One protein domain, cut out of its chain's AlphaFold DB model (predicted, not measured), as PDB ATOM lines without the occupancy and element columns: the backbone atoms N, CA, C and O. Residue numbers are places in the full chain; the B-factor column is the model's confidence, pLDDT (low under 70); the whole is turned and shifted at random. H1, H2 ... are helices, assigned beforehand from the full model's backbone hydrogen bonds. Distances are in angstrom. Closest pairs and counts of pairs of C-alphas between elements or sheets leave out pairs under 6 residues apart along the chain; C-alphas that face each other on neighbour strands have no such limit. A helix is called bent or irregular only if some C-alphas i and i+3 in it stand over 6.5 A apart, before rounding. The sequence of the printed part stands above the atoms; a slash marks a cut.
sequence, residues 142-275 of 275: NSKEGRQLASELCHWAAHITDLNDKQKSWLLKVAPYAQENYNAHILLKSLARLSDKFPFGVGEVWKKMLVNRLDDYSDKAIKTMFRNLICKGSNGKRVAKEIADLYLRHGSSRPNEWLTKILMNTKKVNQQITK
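Overview. This is residues 142 to 275 of the 275 residues of an uncharacterized protein of uncultured SUP05 cluster bacterium (UniProt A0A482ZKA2). Two rows of helices stack side by side, H1, H3 and H5 in one layer and H2, H4 and H6 in the other, with the chain passing back and forth between them. The long helix H7 packs on H5 and H6 at one end of this up-and-down bundle, and its residues 267 to 273 stick out with the tail to residue 275. The 134 printed residues have seven named helices, H1 to H7 in order, and no named strand; the class is all helix. The whole is compact, with a radius of gyration of the C-alphas of 15.2 A, but elongated, spanning 59 by 32 by 20 A.

Arrangement. H1, residues 144 to 159, and H2, residues 165 to 177, form a hairpin at a steep tilt of 44 degrees; their closest C-alphas, Ala 150 and Val 174, are 4.9 A apart. H3, residues 184 to 194, touches residues 151 to 158 of H1, the same way at 29 degrees, closest at the C-alphas of Cys 154 and Leu 187, 5.5 A. H4, residues 199 to 209, makes a hairpin with H3 at a shallow tilt of 11 degrees, with the C-alphas of Leu 191 and Val 202 closest at 5.9 A. H4 also touches H2, closest at the C-alphas of Pro 176 and Met 209, 4.4 A. H5, residues 219 to 230, touches H3 with residues 221 to 225 alone, closest at the C-alphas of Ala 192 and Ala 221, 5.1 A; the tilt of 37 degrees is only just steep. H6, residues 233 to 249, touches H4 the same way at 12 degrees, closest at the C-alphas of Lys 207 and Ile 243, 6.1 A. H7, residues 254 to 273, forms a hairpin with H6, touching it with residues 255 to 259 alone; the C-alphas of Ala 244 and Asn 256 are closest, 5.0 A. H1 and H7 are apart. Every O i to N i+4 pair is within hydrogen-bond range in H3, H4, H5, H6 and H7, against 7 of 12 in H1 and 7 of 9 in H2.

Along the chain. H1 begins at C-alpha 144, (64.121, 47.494, 19.218), and measures 25.2 A. H2 is irregular, with C-alphas 173 and 176 7.1 A apart. H6 measures 24.7 A, and H7, 29.6 A, ends at C-alpha 273, (18.000, 35.046, -5.823).

Size, cuts and confidence. The C-alphas farthest apart, Ser 143 and Lys 275, are 60.2 A apart. The printed part has no cut and no long link. The mean pLDDT of the printed part is 91.5; residues 213 to 217 and 270 to 275 are under 70.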
ATOM      1  N   ASN A 142      63.420  40.858  21.063       95.25
ATOM      2  CA  ASN A 142      63.444  41.563  22.350       95.25
ATOM      3  C   ASN A 142      64.089  42.954  22.220       95.25
ATOM      4  O   ASN A 142      63.660  43.897  22.890       95.25
ATOM      5  N   SER A 143      65.048  43.110  21.304       96.12
ATOM      6  CA  SER A 143      65.639  44.402  20.937       96.12
ATOM      7  C   SER A 143      64.697  45.255  20.073       96.12
ATOM      8  O   SER A 143      63.790  44.743  19.406       96.12
ATOM      9  N   LYS A 144      64.888  46.580  20.080       95.38
ATOM     10  CA  LYS A 144      64.121  47.494  19.218       95.38
ATOM     11  C   LYS A 144      64.496  47.279  17.752       95.38
ATOM     12  O   LYS A 144      63.618  47.177  16.903       95.38
ATOM     13  N   GLU A 145      65.787  47.147  17.493       95.94
ATOM     14  CA  GLU A 145      66.400  46.927  16.190       95.94
ATOM     15  C   GLU A 145      65.859  45.638  15.556       95.94
ATOM     16  O   GLU A 145      65.378  45.645  14.425       95.94
ATOM     17  N   GLY A 146      65.806  44.536  16.309       96.69
ATOM     18  CA  GLY A 146      65.241  43.281  15.814       96.69
ATOM     19  C   GLY A 146      63.735  43.355  15.546       96.69
ATOM     20  O   GLY A 146      63.259  42.774  14.568       96.69
ATOM     21  N   ARG A 147      62.964  44.121  16.334       96.25
ATOM     22  CA  ARG A 147      61.550  44.404  16.015       96.25
ATOM     23  C   ARG A 147      61.394  45.254  14.754       96.25
ATOM     24  O   ARG A 147      60.489  45.000  13.959       96.25
ATOM     25  N   GLN A 148      62.277  46.224  14.534       96.19
ATOM     26  CA  GLN A 148      62.297  47.025  13.311       96.19
ATOM     27  C   GLN A 148      62.649  46.165  12.089       96.19
ATOM     28  O   GLN A 148      61.929  46.225  11.094       96.19
ATOM     29  N   LEU A 149      63.637  45.266  12.189       97.00
ATOM     30  CA  LEU A 149      63.941  44.289  11.132       97.00
ATOM     31  C   LEU A 149      62.754  43.360  10.845       97.00
ATOM     32  O   LEU A 149      62.448  43.087   9.683       97.00
ATOM     33  N   ALA A 150      62.041  42.896  11.877       97.00
ATOM     34  CA  ALA A 150      60.810  42.124  11.693       97.00
ATOM     35  C   ALA A 150      59.756  42.934  10.920       97.00
ATOM     36  O   ALA A 150      59.090  42.416  10.019       97.00
ATOM     37  N   SER A 151      59.628  44.220  11.249       96.25
ATOM     38  CA  SER A 151      58.763  45.154  10.532       96.25
ATOM     39  C   SER A 151      59.144  45.262   9.058       96.25
ATOM     40  O   SER A 151      58.270  45.194   8.198       96.25
ATOM     41  N   GLU A 152      60.432  45.381   8.738       96.31
ATOM     42  CA  GLU A 152      60.921  45.455   7.357       96.31
ATOM     43  C   GLU A 152      60.703  44.155   6.577       96.31
ATOM     44  O   GLU A 152      60.260  44.172   5.425       96.31
ATOM     45  N   LEU A 153      60.875  42.991   7.208       97.38
ATOM     46  CA  LEU A 153      60.573  41.707   6.565       97.38
ATOM     47  C   LEU A 153      59.103  41.564   6.142       97.38
ATOM     48  O   LEU A 153      58.785  40.730   5.291       97.38
ATOM     49  N   CYS A 154      58.190  42.394   6.654       96.38
ATOM     50  CA  CYS A 154      56.811  42.419   6.173       96.38
ATOM     51  C   CYS A 154      56.702  42.785   4.682       96.38
ATOM     52  O   CYS A 154      55.764  42.332   4.018       96.38
ATOM     53  N   HIS A 155      57.655  43.543   4.125       94.75
ATOM     54  CA  HIS A 155      57.702  43.827   2.683       94.75
ATOM     55  C   HIS A 155      57.839  42.551   1.855       94.75
ATOM     56  O   HIS A 155      57.264  42.450   0.768       94.75
ATOM     57  N   TRP A 156      58.544  41.545   2.378       96.94
ATOM     58  CA  TRP A 156      58.789  40.306   1.649       96.94
ATOM     59  C   TRP A 156      57.526  39.455   1.479       96.94
ATOM     60  O   TRP A 156      57.476  38.597   0.596       96.94
ATOM     61  N   ALA A 157      56.445  39.750   2.215       96.06
ATOM     62  CA  ALA A 157      55.138  39.122   2.014       96.06
ATOM     63  C   ALA A 157      54.604  39.307   0.579       96.06
ATOM     64  O   ALA A 157      53.792  38.505   0.110       96.06
ATOM     65  N   ALA A 158      55.083  40.322  -0.153       93.44
ATOM     66  CA  ALA A 158      54.795  40.498  -1.573       93.44
ATOM     67  C   ALA A 158      55.255  39.297  -2.423       93.44
ATOM     68  O   ALA A 158      54.548  38.910  -3.353       93.44
ATOM     69  N   HIS A 159      56.373  38.655  -2.062       94.12
ATOM     70  CA  HIS A 159      56.899  37.479  -2.758       94.12
ATOM     71  C   HIS A 159      56.104  36.203  -2.468       94.12
ATOM     72  O   HIS A 159      56.250  35.237  -3.207       94.12
ATOM     73  N   ILE A 160      55.245  36.172  -1.443       94.44
ATOM     74  CA  ILE A 160      54.451  34.980  -1.125       94.44
ATOM     75  C   ILE A 160      53.276  34.865  -2.100       94.44
ATOM     76  O   ILE A 160      52.422  35.750  -2.160       94.44
ATOM     77  N   THR A 161      53.213  33.785  -2.881       92.44
ATOM     78  CA  THR A 161      52.096  33.494  -3.808       92.44
ATOM     79  C   THR A 161      51.229  32.319  -3.366       92.44
ATOM     80  O   THR A 161      50.051  32.275  -3.724       92.44
ATOM     81  N   ASP A 162      51.798  31.417  -2.570       92.81
ATOM     82  CA  ASP A 162      51.154  30.257  -1.962       92.81
ATOM     83  C   ASP A 162      51.417  30.273  -0.450       92.81
ATOM     84  O   ASP A 162      52.516  30.630  -0.019       92.81
ATOM     85  N   LEU A 163      50.404  29.946   0.352       96.00
ATOM     86  CA  LEU A 163      50.447  30.052   1.811       96.00
ATOM     87  C   LEU A 163      50.279  28.674   2.459       96.00
ATOM     88  O   LEU A 163      49.247  28.377   3.061       96.00
ATOM     89  N   ASN A 164      51.316  27.845   2.357       95.44
ATOM     90  CA  ASN A 164      51.434  26.628   3.161       95.44
ATOM     91  C   ASN A 164      51.928  26.944   4.588       95.44
ATOM     92  O   ASN A 164      52.210  28.097   4.935       95.44
ATOM     93  N   ASP A 165      52.072  25.909   5.417       96.38
ATOM     94  CA  ASP A 165      52.483  26.052   6.817       96.38
ATOM     95  C   ASP A 165      53.848  26.727   6.989       96.38
ATOM     96  O   ASP A 165      54.027  27.524   7.914       96.38
ATOM     97  N   LYS A 166      54.791  26.499   6.065       96.50
ATOM     98  CA  LYS A 166      56.119  27.121   6.097       96.50
ATOM     99  C   LYS A 166      56.011  28.633   5.906       96.50
ATOM    100  O   LYS A 166      56.429  29.380   6.789       96.50
ATOM    101  N   GLN A 167      55.403  29.092   4.808       97.38
ATOM    102  CA  GLN A 167      55.229  30.531   4.550       97.38
ATOM    103  C   GLN A 167      54.363  31.206   5.619       97.38
ATOM    104  O   GLN A 167      54.662  32.322   6.048       97.38
ATOM    105  N   LYS A 168      53.321  30.520   6.102       98.12
ATOM    106  CA  LYS A 168      52.484  31.019   7.196       98.12
ATOM    107  C   LYS A 168      53.294  31.219   8.477       98.12
ATOM    108  O   LYS A 168      53.157  32.262   9.112       98.12
ATOM    109  N   SER A 169      54.168  30.274   8.834       98.06
ATOM    110  CA  SER A 169      55.022  30.391  10.025       98.06
ATOM    111  C   SER A 169      55.955  31.607   9.970       98.06
ATOM    112  O   SER A 169      56.149  32.273  10.985       98.06
ATOM    113  N   TRP A 170      56.476  31.951   8.786       98.31
ATOM    114  CA  TRP A 170      57.310  33.139   8.593       98.31
ATOM    115  C   TRP A 170      56.523  34.424   8.834       98.31
ATOM    116  O   TRP A 170      56.961  35.284   9.595       98.31
ATOM    117  N   LEU A 171      55.324  34.524   8.251       98.38
ATOM    118  CA  LEU A 171      54.441  35.672   8.448       98.38
ATOM    119  C   LEU A 171      54.007  35.823   9.910       98.38
ATOM    120  O   LEU A 171      53.990  36.934  10.426       98.38
ATOM    121  N   LEU A 172      53.699  34.721  10.599       97.75
ATOM    122  CA  LEU A 172      53.312  34.743  12.013       97.75
ATOM    123  C   LEU A 172      54.428  35.250  12.939       97.75
ATOM    124  O   LEU A 172      54.113  35.824  13.983       97.75
ATOM    125  N   LYS A 173      55.702  35.054  12.570       97.44
ATOM    126  CA  LYS A 173      56.855  35.574  13.322       97.44
ATOM    127  C   LYS A 173      57.000  37.092  13.192       97.44
ATOM    128  O   LYS A 173      57.293  37.748  14.184       97.44
ATOM    129  N   VAL A 174      56.769  37.649  12.001       97.12
ATOM    130  CA  VAL A 174      56.989  39.085  11.735       97.12
ATOM    131  C   VAL A 174      55.750  39.952  11.960       97.12
ATOM    132  O   VAL A 174      55.870  41.114  12.337       97.12
ATOM    133  N   ALA A 175      54.549  39.391  11.786       96.38
ATOM    134  CA  ALA A 175      53.291  40.134  11.844       96.38
ATOM    135  C   ALA A 175      53.084  40.974  13.123       96.38
ATOM    136  O   ALA A 175      52.631  42.110  12.979       96.38
ATOM    137  N   PRO A 176      53.420  40.508  14.346       95.75
ATOM    138  CA  PRO A 176      53.263  41.321  15.560       95.75
ATOM    139  C   PRO A 176      54.008  42.660  15.527       95.75
ATOM    140  O   PRO A 176      53.613  43.603  16.208       95.75
ATOM    141  N   TYR A 177      55.078  42.742  14.737       95.69
ATOM    142  CA  TYR A 177      56.000  43.874  14.685       95.69
ATOM    143  C   TYR A 177      55.784  44.755  13.452       95.69
ATOM    144  O   TYR A 177      56.525  45.705  13.216       95.69
ATOM    145  N   ALA A 178      54.746  44.488  12.656       94.25
ATOM    146  CA  ALA A 178      54.505  45.205  11.408       94.25
ATOM    147  C   ALA A 178      54.336  46.727  11.601       94.25
ATOM    148  O   ALA A 178      54.572  47.488  10.670       94.25
ATOM    149  N   GLN A 179      53.956  47.194  12.796       91.12
ATOM    150  CA  GLN A 179      53.801  48.622  13.094       91.12
ATOM    151  C   GLN A 179      55.088  49.309  13.586       91.12
ATOM    152  O   GLN A 179      55.164  50.531  13.525       91.12
ATOM    153  N   GLU A 180      56.101  48.555  14.023       92.69
ATOM    154  CA  GLU A 180      57.334  49.087  14.638       92.69
ATOM    155  C   GLU A 180      58.120  50.020  13.705       92.69
ATOM    156  O   GLU A 180      58.749  50.965  14.170       92.69
ATOM    157  N   ASN A 181      58.023  49.802  12.388       90.75
ATOM    158  CA  ASN A 181      58.510  50.724  11.363       90.75
ATOM    159  C   ASN A 181      57.416  51.108  10.347       90.75
ATOM    160  O   ASN A 181      57.666  51.268   9.157       90.75
ATOM    161  N   TYR A 182      56.165  51.224  10.810       90.75
ATOM    162  CA  TYR A 182      55.008  51.680  10.018       90.75
ATOM    163  C   TYR A 182      54.669  50.828   8.772       90.75
ATOM    164  O   TYR A 182      53.930  51.260   7.878       90.75
ATOM    165  N   ASN A 183      55.122  49.573   8.726       92.50
ATOM    166  CA  ASN A 183      54.958  48.658   7.590       92.50
ATOM    167  C   ASN A 183      53.651  47.839   7.600       92.50
ATOM    168  O   ASN A 183      53.379  47.077   6.667       92.50
ATOM    169  N   ALA A 184      52.778  48.022   8.594       92.62
ATOM    170  CA  ALA A 184      51.531  47.266   8.728       92.62
ATOM    171  C   ALA A 184      50.626  47.380   7.494       92.62
ATOM    172  O   ALA A 184      50.023  46.403   7.048       92.62
ATOM    173  N   HIS A 185      50.572  48.565   6.883       92.19
ATOM    174  CA  HIS A 185      49.787  48.806   5.677       92.19
ATOM    175  C   HIS A 185      50.284  47.993   4.463       92.19
ATOM    176  O   HIS A 185      49.482  47.619   3.603       92.19
ATOM    177  N   ILE A 186      51.584  47.693   4.385       92.56
ATOM    178  CA  ILE A 186      52.172  46.849   3.337       92.56
ATOM    179  C   ILE A 186      51.823  45.386   3.576       92.56
ATOM    180  O   ILE A 186      51.371  44.710   2.645       92.56
ATOM    181  N   LEU A 187      51.946  44.913   4.820       95.62
ATOM    182  CA  LEU A 187      51.555  43.549   5.167       95.62
ATOM    183  C   LEU A 187      50.067  43.319   4.878       95.62
ATOM    184  O   LEU A 187      49.719  42.352   4.205       95.62
ATOM    185  N   LEU A 188      49.196  44.252   5.278       95.75
ATOM    186  CA  LEU A 188      47.758  44.212   4.988       95.75
ATOM    187  C   LEU A 188      47.462  44.073   3.490       95.75
ATOM    188  O   LEU A 188      46.615  43.266   3.107       95.75
ATOM    189  N   LYS A 189      48.161  44.819   2.624       95.44
ATOM    190  CA  LYS A 189      47.994  44.706   1.163       95.44
ATOM    191  C   LYS A 189      48.373  43.310   0.657       95.44
ATOM    192  O   LYS A 189      47.631  42.731  -0.139       95.44
ATOM    193  N   SER A 190      49.487  42.757   1.135       95.69
ATOM    194  CA  SER A 190      49.934  41.405   0.778       95.69
ATOM    195  C   SER A 190      48.969  40.325   1.277       95.69
ATOM    196  O   SER A 190      48.614  39.420   0.522       95.69
ATOM    197  N   LEU A 191      48.467  40.456   2.506       97.50
ATOM    198  CA  LEU A 191      47.458  39.566   3.077       97.50
ATOM    199  C   LEU A 191      46.137  39.627   2.304       97.50
ATOM    200  O   LEU A 191      45.571  38.588   1.976       97.50
ATOM    201  N   ALA A 192      45.679  40.821   1.922       97.50
ATOM    202  CA  ALA A 192      44.488  40.972   1.093       97.50
ATOM    203  C   ALA A 192      44.628  40.253  -0.253       97.50
ATOM    204  O   ALA A 192      43.706  39.541  -0.652       97.50
ATOM    205  N   ARG A 193      45.791  40.358  -0.908       96.19
ATOM    206  CA  ARG A 193      46.097  39.616  -2.142       96.19
ATOM    207  C   ARG A 193      46.047  38.097  -1.934       96.19
ATOM    208  O   ARG A 193      45.526  37.390  -2.789       96.19
ATOM    209  N   LEU A 194      46.566  37.595  -0.814       97.38
ATOM    210  CA  LEU A 194      46.577  36.162  -0.490       97.38
ATOM    211  C   LEU A 194      45.211  35.622  -0.039       97.38
ATOM    212  O   LEU A 194      44.928  34.437  -0.209       97.38
ATOM    213  N   SER A 195      44.361  36.481   0.527       98.12
ATOM    214  CA  SER A 195      43.118  36.076   1.192       98.12
ATOM    215  C   SER A 195      42.073  35.456   0.269       98.12
ATOM    216  O   SER A 195      41.190  34.758   0.754       98.12
ATOM    217  N   ASP A 196      42.164  35.689  -1.039       96.50
ATOM    218  CA  ASP A 196      41.271  35.070  -2.022       96.50
ATOM    219  C   ASP A 196      41.435  33.539  -2.036       96.50
ATOM    220  O   ASP A 196      40.469  32.780  -1.919       96.50
ATOM    221  N   LYS A 197      42.694  33.083  -2.054       97.25
ATOM    222  CA  LYS A 197      43.055  31.661  -2.056       97.25
ATOM    223  C   LYS A 197      43.134  31.073  -0.648       97.25
ATOM    224  O   LYS A 197      42.686  29.950  -0.431       97.25
ATOM    225  N   PHE A 198      43.652  31.836   0.318       98.06
ATOM    226  CA  PHE A 198      43.977  31.344   1.664       98.06
ATOM    227  C   PHE A 198      43.318  32.165   2.787       98.06
ATOM    228  O   PHE A 198      44.012  32.650   3.683       98.06
ATOM    229  N   PRO A 199      41.986  32.346   2.792       97.81
ATOM    230  CA  PRO A 199      41.330  33.289   3.703       97.81
ATOM    231  C   PRO A 199      41.538  32.961   5.184       97.81
ATOM    232  O   PRO A 199      41.746  33.871   5.981       97.81
ATOM    233  N   PHE A 200      41.521  31.682   5.571       98.12
ATOM    234  CA  PHE A 200      41.712  31.286   6.971       98.12
ATOM    235  C   PHE A 200      43.162  31.449   7.435       98.12
ATOM    236  O   PHE A 200      43.389  32.037   8.488       98.12
ATOM    237  N   GLY A 201      44.137  31.022   6.622       98.00
ATOM    238  CA  GLY A 201      45.559  31.224   6.923       98.00
ATOM    239  C   GLY A 201      45.918  32.708   7.021       98.00
ATOM    240  O   GLY A 201      46.616  33.121   7.943       98.00
ATOM    241  N   VAL A 202      45.360  33.538   6.134       98.06
ATOM    242  CA  VAL A 202      45.475  34.999   6.235       98.06
ATOM    243  C   VAL A 202      44.807  35.532   7.503       98.06
ATOM    244  O   VAL A 202      45.384  36.383   8.174       98.06
ATOM    245  N   GLY A 203      43.625  35.027   7.863       97.62
ATOM    246  CA  GLY A 203      42.935  35.406   9.095       97.62
ATOM    247  C   GLY A 203      43.770  35.147  10.353       97.62
ATOM    248  O   GLY A 203      43.783  35.979  11.254       97.62
ATOM    249  N   GLU A 204      44.515  34.041  10.410       98.06
ATOM    250  CA  GLU A 204      45.445  33.750  11.512       98.06
ATOM    251  C   GLU A 204      46.575  34.783  11.603       98.06
ATOM    252  O   GLU A 204      46.812  35.341  12.678       98.06
ATOM    253  N   VAL A 205      47.230  35.091  10.479       98.06
ATOM    254  CA  VAL A 205      48.297  36.105  10.432       98.06
ATOM    255  C   VAL A 205      47.755  37.483  10.807       98.06
ATOM    256  O   VAL A 205      48.373  38.201  11.589       98.06
ATOM    257  N   TRP A 206      46.575  37.846  10.304       96.38
ATOM    258  CA  TRP A 206      45.949  39.132  10.592       96.38
ATOM    259  C   TRP A 206      45.600  39.279  12.078       96.38
ATOM    260  O   TRP A 206      45.907  40.310  12.674       96.38
ATOM    261  N   LYS A 207      45.061  38.229  12.717       95.69
ATOM    262  CA  LYS A 207      44.861  38.201  14.177       95.69
ATOM    263  C   LYS A 207      46.174  38.390  14.934       95.69
ATOM    264  O   LYS A 207      46.209  39.127  15.913       95.69
ATOM    265  N   LYS A 208      47.255  37.750  14.479       95.44
ATOM    266  CA  LYS A 208      48.580  37.860  15.107       95.44
ATOM    267  C   LYS A 208      49.165  39.273  14.990       95.44
ATOM    268  O   LYS A 208      49.789  39.746  15.933       95.44
ATOM    269  N   MET A 209      48.911  39.948  13.871       92.69
ATOM    270  CA  MET A 209      49.279  41.348  13.644       92.69
ATOM    271  C   MET A 209      48.569  42.293  14.632       92.69
ATOM    272  O   MET A 209      49.156  43.272  15.073       92.69
ATOM    273  N   LEU A 210      47.326  41.970  15.014       90.38
ATOM    274  CA  LEU A 210      46.485  42.749  15.933       90.38
ATOM    275  C   LEU A 210      46.790  42.536  17.417       90.38
ATOM    276  O   LEU A 210      46.095  43.113  18.237       90.38
ATOM    277  N   VAL A 211      47.781  41.718  17.788       80.38
ATOM    278  CA  VAL A 211      48.178  41.584  19.205       80.38
ATOM    279  C   VAL A 211      48.656  42.928  19.764       80.38
ATOM    280  O   VAL A 211      48.388  43.250  20.920       80.38
ATOM    281  N   ASN A 212      49.316  43.718  18.921       73.31
ATOM    282  CA  ASN A 212      49.679  45.097  19.205       73.31
ATOM    283  C   ASN A 212      48.670  46.035  18.533       73.31
ATOM    284  O   ASN A 212      48.061  45.689  17.516       73.31
ATOM    285  N   ARG A 213      48.479  47.235  19.098       67.69
ATOM    286  CA  ARG A 213      47.570  48.230  18.517       67.69
ATOM    287  C   ARG A 213      47.980  48.510  17.068       67.69
ATOM    288  O   ARG A 213      49.107  48.913  16.798       67.69
ATOM    289  N   LEU A 214      47.027  48.336  16.161       67.69
ATOM    290  CA  LEU A 214      47.143  48.684  14.754       67.69
ATOM    291  C   LEU A 214      46.125  49.758  14.426       67.69
ATOM    292  O   LEU A 214      44.942  49.606  14.742       67.69
ATOM    293  N   ASP A 215      46.561  50.795  13.725       67.81
ATOM    294  CA  ASP A 215      45.613  51.722  13.130       67.81
ATOM    295  C   ASP A 215      45.030  51.126  11.835       67.81
ATOM    296  O   ASP A 215      45.559  50.198  11.210       67.81
ATOM    297  N   ASP A 216      43.890  51.655  11.417       63.16
ATOM    298  CA  ASP A 216      43.057  51.135  10.334       63.16
ATOM    299  C   ASP A 216      43.479  51.648   8.941       63.16
ATOM    300  O   ASP A 216      42.644  51.835   8.054       63.16
ATOM    301  N   TYR A 217      44.788  51.823   8.719       66.00
ATOM    302  CA  TYR A 217      45.383  52.510   7.561       66.00
ATOM    303  C   TYR A 217      44.985  51.970   6.173       66.00
ATOM    304  O   TYR A 217      45.197  52.649   5.168       66.00
ATOM    305  N   SER A 218      44.445  50.748   6.060       76.31
ATOM    306  CA  SER A 218      44.129  50.133   4.764       76.31
ATOM    307  C   SER A 218      42.707  49.584   4.670       76.31
ATOM    308  O   SER A 218      42.486  48.373   4.609       76.31
ATOM    309  N   ASP A 219      41.737  50.494   4.558       86.69
ATOM    310  CA  ASP A 219      40.319  50.177   4.343       86.69
ATOM    311  C   ASP A 219      40.103  49.147   3.215       86.69
ATOM    312  O   ASP A 219      39.483  48.099   3.406       86.69
ATOM    313  N   LYS A 220      40.693  49.389   2.034       93.56
ATOM    314  CA  LYS A 220      40.548  48.488   0.880       93.56
ATOM    315  C   LYS A 220      41.048  47.073   1.188       93.56
ATOM    316  O   LYS A 220      40.371  46.114   0.827       93.56
ATOM    317  N   ALA A 221      42.205  46.934   1.837       95.50
ATOM    318  CA  ALA A 221      42.761  45.625   2.170       95.50
ATOM    319  C   ALA A 221      41.885  44.894   3.196       95.50
ATOM    320  O   ALA A 221      41.506  43.744   2.974       95.50
ATOM    321  N   ILE A 222      41.492  45.592   4.265       95.50
ATOM    322  CA  ILE A 222      40.640  45.068   5.338       95.50
ATOM    323  C   ILE A 222      39.290  44.599   4.779       95.50
ATOM    324  O   ILE A 222      38.886  43.455   4.998       95.50
ATOM    325  N   LYS A 223      38.611  45.437   3.984       96.31
ATOM    326  CA  LYS A 223      37.339  45.078   3.335       96.31
ATOM    327  C   LYS A 223      37.477  43.871   2.413       96.31
ATOM    328  O   LYS A 223      36.581  43.029   2.393       96.31
ATOM    329  N   THR A 224      38.557  43.781   1.638       97.56
ATOM    330  CA  THR A 224      38.813  42.625   0.764       97.56
ATOM    331  C   THR A 224      38.954  41.343   1.577       97.56
ATOM    332  O   THR A 224      38.250  40.374   1.297       97.56
ATOM    333  N   MET A 225      39.770  41.348   2.635       97.56
ATOM    334  CA  MET A 225      39.941  40.173   3.495       97.56
ATOM    335  C   MET A 225      38.634  39.755   4.175       97.56
ATOM    336  O   MET A 225      38.306  38.569   4.189       97.56
ATOM    337  N   PHE A 226      37.840  40.709   4.678       98.00
ATOM    338  CA  PHE A 226      36.526  40.395   5.244       98.00
ATOM    339  C   PHE A 226      35.583  39.764   4.223       98.00
ATOM    340  O   PHE A 226      34.948  38.760   4.543       98.00
ATOM    341  N   ARG A 227      35.496  40.299   2.998       97.88
ATOM    342  CA  ARG A 227      34.676  39.690   1.937       97.88
ATOM    343  C   ARG A 227      35.114  38.253   1.664       97.88
ATOM    344  O   ARG A 227      34.275  37.358   1.693       97.88
ATOM    345  N   ASN A 228      36.414  38.034   1.487       98.06
ATOM    346  CA  ASN A 228      36.962  36.718   1.162       98.06
ATOM    347  C   ASN A 228      36.725  35.696   2.284       98.06
ATOM    348  O   ASN A 228      36.370  34.552   2.003       98.06
ATOM    349  N   LEU A 229      36.817  36.113   3.551       98.25
ATOM    350  CA  LEU A 229      36.407  35.295   4.696       98.25
ATOM    351  C   LEU A 229      34.907  34.985   4.661       98.25
ATOM    352  O   LEU A 229      34.523  33.822   4.740       98.25
ATOM    353  N   ILE A 230      34.040  35.989   4.513       97.06
ATOM    354  CA  ILE A 230      32.575  35.811   4.537       97.06
ATOM    355  C   ILE A 230      32.095  34.869   3.425       97.06
ATOM    356  O   ILE A 230      31.165  34.090   3.653       97.06
ATOM    357  N   CYS A 231      32.747  34.885   2.259       95.75
ATOM    358  CA  CYS A 231      32.484  33.952   1.160       95.75
ATOM    359  C   CYS A 231      32.717  32.477   1.542       95.75
ATOM    360  O   CYS A 231      32.194  31.592   0.875       95.75
ATOM    361  N   LYS A 232      33.438  32.186   2.635       96.44
ATOM    362  CA  LYS A 232      33.622  30.828   3.181       96.44
ATOM    363  C   LYS A 232      32.537  30.416   4.190       96.44
ATOM    364  O   LYS A 232      32.733  29.502   4.986       96.44
ATOM    365  N   GLY A 233      31.383  31.086   4.180       94.62
ATOM    366  CA  GLY A 233      30.200  30.675   4.935       94.62
ATOM    367  C   GLY A 233      30.249  31.027   6.426       94.62
ATOM    368  O   GLY A 233      30.812  32.044   6.833       94.62
ATOM    369  N   SER A 234      29.592  30.214   7.257       95.12
ATOM    370  CA  SER A 234      29.423  30.468   8.699       95.12
ATOM    371  C   SER A 234      30.756  30.570   9.443       95.12
ATOM    372  O   SER A 234      30.949  31.505  10.221       95.12
ATOM    373  N   ASN A 235      31.698  29.666   9.159       96.25
ATOM    374  CA  ASN A 235      33.015  29.681   9.789       96.25
ATOM    375  C   ASN A 235      33.808  30.945   9.421       96.25
ATOM    376  O   ASN A 235      34.383  31.598  10.286       96.25
ATOM    377  N   GLY A 236      33.771  31.349   8.150       97.25
ATOM    378  CA  GLY A 236      34.401  32.586   7.693       97.25
ATOM    379  C   GLY A 236      33.815  33.844   8.341       97.25
ATOM    380  O   GLY A 236      34.556  34.715   8.792       97.25
ATOM    381  N   LYS A 237      32.484  33.907   8.488       97.44
ATOM    382  CA  LYS A 237      31.804  34.985   9.230       97.44
ATOM    383  C   LYS A 237      32.225  35.037  10.699       97.44
ATOM    384  O   LYS A 237      32.363  36.130  11.237       97.44
ATOM    385  N   ARG A 238      32.415  33.881  11.347       97.56
ATOM    386  CA  ARG A 238      32.900  33.798  12.733       97.56
ATOM    387  C   ARG A 238      34.302  34.392  12.859       97.56
ATOM    388  O   ARG A 238      34.490  35.296  13.662       97.56
ATOM    389  N   VAL A 239      35.239  33.971  12.008       98.00
ATOM    390  CA  VAL A 239      36.612  34.507  11.997       98.00
ATOM    391  C   VAL A 239      36.631  36.013  11.711       98.00
ATOM    392  O   VAL A 239      37.352  36.756  12.370       98.00
ATOM    393  N   ALA A 240      35.808  36.491  10.773       97.75
ATOM    394  CA  ALA A 240      35.702  37.921  10.487       97.75
ATOM    395  C   ALA A 240      35.220  38.730  11.706       97.75
ATOM    396  O   ALA A 240      35.760  39.802  11.973       97.75
ATOM    397  N   LYS A 241      34.246  38.206  12.464       97.12
ATOM    398  CA  LYS A 241      33.782  38.825  13.717       97.12
ATOM    399  C   LYS A 241      34.877  38.848  14.779       97.12
ATOM    400  O   LYS A 241      35.127  39.909  15.326       97.12
ATOM    401  N   GLU A 242      35.576  37.731  14.990       96.62
ATOM    402  CA  GLU A 242      36.709  37.670  15.928       96.62
ATOM    403  C   GLU A 242      37.748  38.764  15.628       96.62
ATOM    404  O   GLU A 242      38.217  39.446  16.534       96.62
ATOM    405  N   ILE A 243      38.083  38.970  14.350       95.94
ATOM    406  CA  ILE A 243      39.031  40.006  13.921       95.94
ATOM    407  C   ILE A 243      38.475  41.416  14.157       95.94
ATOM    408  O   ILE A 243      39.192  42.282  14.652       95.94
ATOM    409  N   ALA A 244      37.207  41.664  13.821       95.12
ATOM    410  CA  ALA A 244      36.573  42.955  14.083       95.12
ATOM    411  C   ALA A 244      36.521  43.279  15.588       95.12
ATOM    412  O   ALA A 244      36.745  44.424  15.975       95.12
ATOM    413  N   ASP A 245      36.292  42.271  16.432       94.25
ATOM    414  CA  ASP A 245      36.302  42.414  17.887       94.25
ATOM    415  C   ASP A 245      37.707  42.735  18.416       94.25
ATOM    416  O   ASP A 245      37.836  43.522  19.351       94.25
ATOM    417  N   LEU A 246      38.770  42.187  17.813       93.62
ATOM    418  CA  LEU A 246      40.147  42.570  18.153       93.62
ATOM    419  C   LEU A 246      40.401  44.053  17.859       93.62
ATOM    420  O   LEU A 246      40.894  44.763  18.730       93.62
ATOM    421  N   TYR A 247      40.001  44.552  16.687       92.25
ATOM    422  CA  TYR A 247      40.109  45.986  16.386       92.25
ATOM    423  C   TYR A 247      39.362  46.857  17.400       92.25
ATOM    424  O   TYR A 247      39.911  47.859  17.859       92.25
ATOM    425  N   LEU A 248      38.152  46.450  17.801       91.25
ATOM    426  CA  LEU A 248      37.381  47.156  18.824       91.25
ATOM    427  C   LEU A 248      38.105  47.204  20.170       91.25
ATOM    428  O   LEU A 248      38.159  48.265  20.787       91.25
ATOM    429  N   ARG A 249      38.705  46.088  20.609       90.88
ATOM    430  CA  ARG A 249      39.503  46.041  21.849       90.88
ATOM    431  C   ARG A 249      40.707  46.980  21.807       90.88
ATOM    432  O   ARG A 249      41.106  47.490  22.847       90.88
ATOM    433  N   HIS A 250      41.248  47.243  20.619       87.62
ATOM    434  CA  HIS A 250      42.326  48.209  20.399       87.62
ATOM    435  C   HIS A 250      41.832  49.631  20.072       87.62
ATOM    436  O   HIS A 250      42.636  50.489  19.709       87.62
ATOM    437  N   GLY A 251      40.531  49.903  20.229       87.06
ATOM    438  CA  GLY A 251      39.945  51.240  20.108       87.06
ATOM    439  C   GLY A 251      39.529  51.654  18.692       87.06
ATOM    440  O   GLY A 251      39.235  52.826  18.477       87.06
ATOM    441  N   SER A 252      39.483  50.733  17.723       87.81
ATOM    442  CA  SER A 252      39.067  51.025  16.343       87.81
ATOM    443  C   SER A 252      37.717  50.386  16.000       87.81
ATOM    444  O   SER A 252      37.600  49.165  15.879       87.81
ATOM    445  N   SER A 253      36.682  51.210  15.801       89.88
ATOM    446  CA  SER A 253      35.332  50.751  15.424       89.88
ATOM    447  C   SER A 253      35.146  50.521  13.925       89.88
ATOM    448  O   SER A 253      34.291  49.720  13.530       89.88
ATOM    449  N   ARG A 254      35.944  51.184  13.074       91.62
ATOM    450  CA  ARG A 254      35.722  51.195  11.617       91.62
ATOM    451  C   ARG A 254      35.700  49.795  10.992       91.62
ATOM    452  O   ARG A 254      34.800  49.535  10.188       91.62
ATOM    453  N   PRO A 255      36.593  48.853  11.362       92.69
ATOM    454  CA  PRO A 255      36.544  47.496  10.820       92.69
ATOM    455  C   PRO A 255      35.235  46.763  11.134       92.69
ATOM    456  O   PRO A 255      34.727  46.036  10.277       92.69
ATOM    457  N   ASN A 256      34.635  46.999  12.306       92.44
ATOM    458  CA  ASN A 256      33.330  46.433  12.652       92.44
ATOM    459  C   ASN A 256      32.202  47.047  11.801       92.44
ATOM    460  O   ASN A 256      31.369  46.324  11.244       92.44
ATOM    461  N   GLU A 257      32.211  48.367  11.603       93.44
ATOM    462  CA  GLU A 257      31.248  49.045  10.726       93.44
ATOM    463  C   GLU A 257      31.320  48.520   9.284       93.44
ATOM    464  O   GLU A 257      30.293  48.275   8.642       93.44
ATOM    465  N   TRP A 258      32.532  48.310   8.761       95.06
ATOM    466  CA  TRP A 258      32.734  47.729   7.435       95.06
ATOM    467  C   TRP A 258      32.221  46.294   7.358       95.06
ATOM    468  O   TRP A 258      31.507  45.963   6.408       95.06
ATOM    469  N   LEU A 259      32.530  45.461   8.354       95.81
ATOM    470  CA  LEU A 259      32.030  44.091   8.437       95.81
ATOM    471  C   LEU A 259      30.495  44.059   8.428       95.81
ATOM    472  O   LEU A 259      29.895  43.313   7.651       95.81
ATOM    473  N   THR A 260      29.854  44.910   9.230       95.00
ATOM    474  CA  THR A 260      28.393  45.021   9.307       95.00
ATOM    475  C   THR A 260      27.786  45.396   7.954       95.00
ATOM    476  O   THR A 260      26.870  44.718   7.481       95.00
ATOM    477  N   LYS A 261      28.345  46.409   7.274       94.56
ATOM    478  CA  LYS A 261      27.912  46.815   5.924       94.56
ATOM    479  C   LYS A 261      28.047  45.673   4.910       94.56
ATOM    480  O   LYS A 261      27.134  45.448   4.116       94.56
ATOM    481  N   ILE A 262      29.148  44.918   4.948       94.75
ATOM    482  CA  ILE A 262      29.363  43.774   4.049       94.75
ATOM    483  C   ILE A 262      28.316  42.678   4.307       94.75
ATOM    484  O   ILE A 262      27.681  42.212   3.362       94.75
ATOM    485  N   LEU A 263      28.076  42.309   5.570       93.19
ATOM    486  CA  LEU A 263      27.100  41.276   5.937       93.19
ATOM    487  C   LEU A 263      25.665  41.638   5.527       93.19
ATOM    488  O   LEU A 263      24.918  40.758   5.089       93.19
ATOM    489  N   MET A 264      25.272  42.909   5.658       91.50
ATOM    490  CA  MET A 264      23.961  43.394   5.209       91.50
ATOM    491  C   MET A 264      23.795  43.251   3.693       91.50
ATOM    492  O   MET A 264      22.765  42.758   3.233       91.50
ATOM    493  N   ASN A 265      24.819  43.618   2.920       87.31
ATOM    494  CA  ASN A 265      24.785  43.505   1.462       87.31
ATOM    495  C   ASN A 265      24.696  42.042   1.006       87.31
ATOM    496  O   ASN A 265      23.899  41.729   0.125       87.31
ATOM    497  N   THR A 266      25.426  41.126   1.649       82.75
ATOM    498  CA  THR A 266      25.342  39.689   1.335       82.75
ATOM    499  C   THR A 266      23.944  39.114   1.598       82.75
ATOM    500  O   THR A 266      23.466  38.288   0.826       82.75
ATOM    501  N   LYS A 267      23.248  39.556   2.659       78.38
ATOM    502  CA  LYS A 267      21.870  39.110   2.945       78.38
ATOM    503  C   LYS A 267      20.871  39.571   1.878       78.38
ATOM    504  O   LYS A 267      20.025  38.775   1.482       78.38
ATOM    505  N   LYS A 268      20.981  40.820   1.404       73.12
ATOM    506  CA  LYS A 268      20.095  41.375   0.364       73.12
ATOM    507  C   LYS A 268      20.206  40.616  -0.961       73.12
ATOM    508  O   LYS A 268      19.184  40.297  -1.554       73.12
ATOM    509  N   VAL A 269      21.427  40.278  -1.380       70.56
ATOM    510  CA  VAL A 269      21.671  39.501  -2.611       70.56
ATOM    511  C   VAL A 269      21.031  38.113  -2.523       70.56
ATOM    512  O   VAL A 269      20.315  37.704  -3.430       70.56
ATOM    513  N   ASN A 270      21.195  37.416  -1.396       69.75
ATOM    514  CA  ASN A 270      20.623  36.077  -1.232       69.75
ATOM    515  C   ASN A 270      19.083  36.073  -1.248       69.75
ATOM    516  O   ASN A 270      18.496  35.103  -1.719       69.75
ATOM    517  N   GLN A 271      18.435  37.145  -0.775       62.81
ATOM    518  CA  GLN A 271      16.972  37.309  -0.801       62.81
ATOM    519  C   GLN A 271      16.409  37.650  -2.193       62.81
ATOM    520  O   GLN A 271      15.231  37.414  -2.434       62.81
ATOM    521  N   GLN A 272      17.220  38.212  -3.097       55.16
ATOM    522  CA  GLN A 272      16.819  38.486  -4.484       55.16
ATOM    523  C   GLN A 272      16.940  37.258  -5.395       55.16
ATOM    524  O   GLN A 272      16.233  37.188  -6.385       55.16
ATOM    525  N   ILE A 273      17.803  36.294  -5.055       60.69
ATOM    526  CA  ILE A 273      18.000  35.046  -5.823       60.69
ATOM    527  C   ILE A 273      16.960  33.968  -5.445       60.69
ATOM    528  O   ILE A 273      16.765  33.006  -6.176       60.69
ATOM    529  N   THR A 274      16.297  34.110  -4.292       55.66
ATOM    530  CA  THR A 274      15.267  33.173  -3.792       55.66
ATOM    531  C   THR A 274      13.827  33.606  -4.098       55.66
ATOM    532  O   THR A 274      12.892  32.974  -3.606       55.66
ATOM    533  N   LYS A 275      13.643  34.663  -4.894       47.47
ATOM    534  CA  LYS A 275      12.360  35.090  -5.467       47.47
ATOM    535  C   LYS A 275      12.371  34.843  -6.966       47.47
ATOM    536  O   LYS A 275      11.285  34.518  -7.483       47.47
TER     537      LYS A 275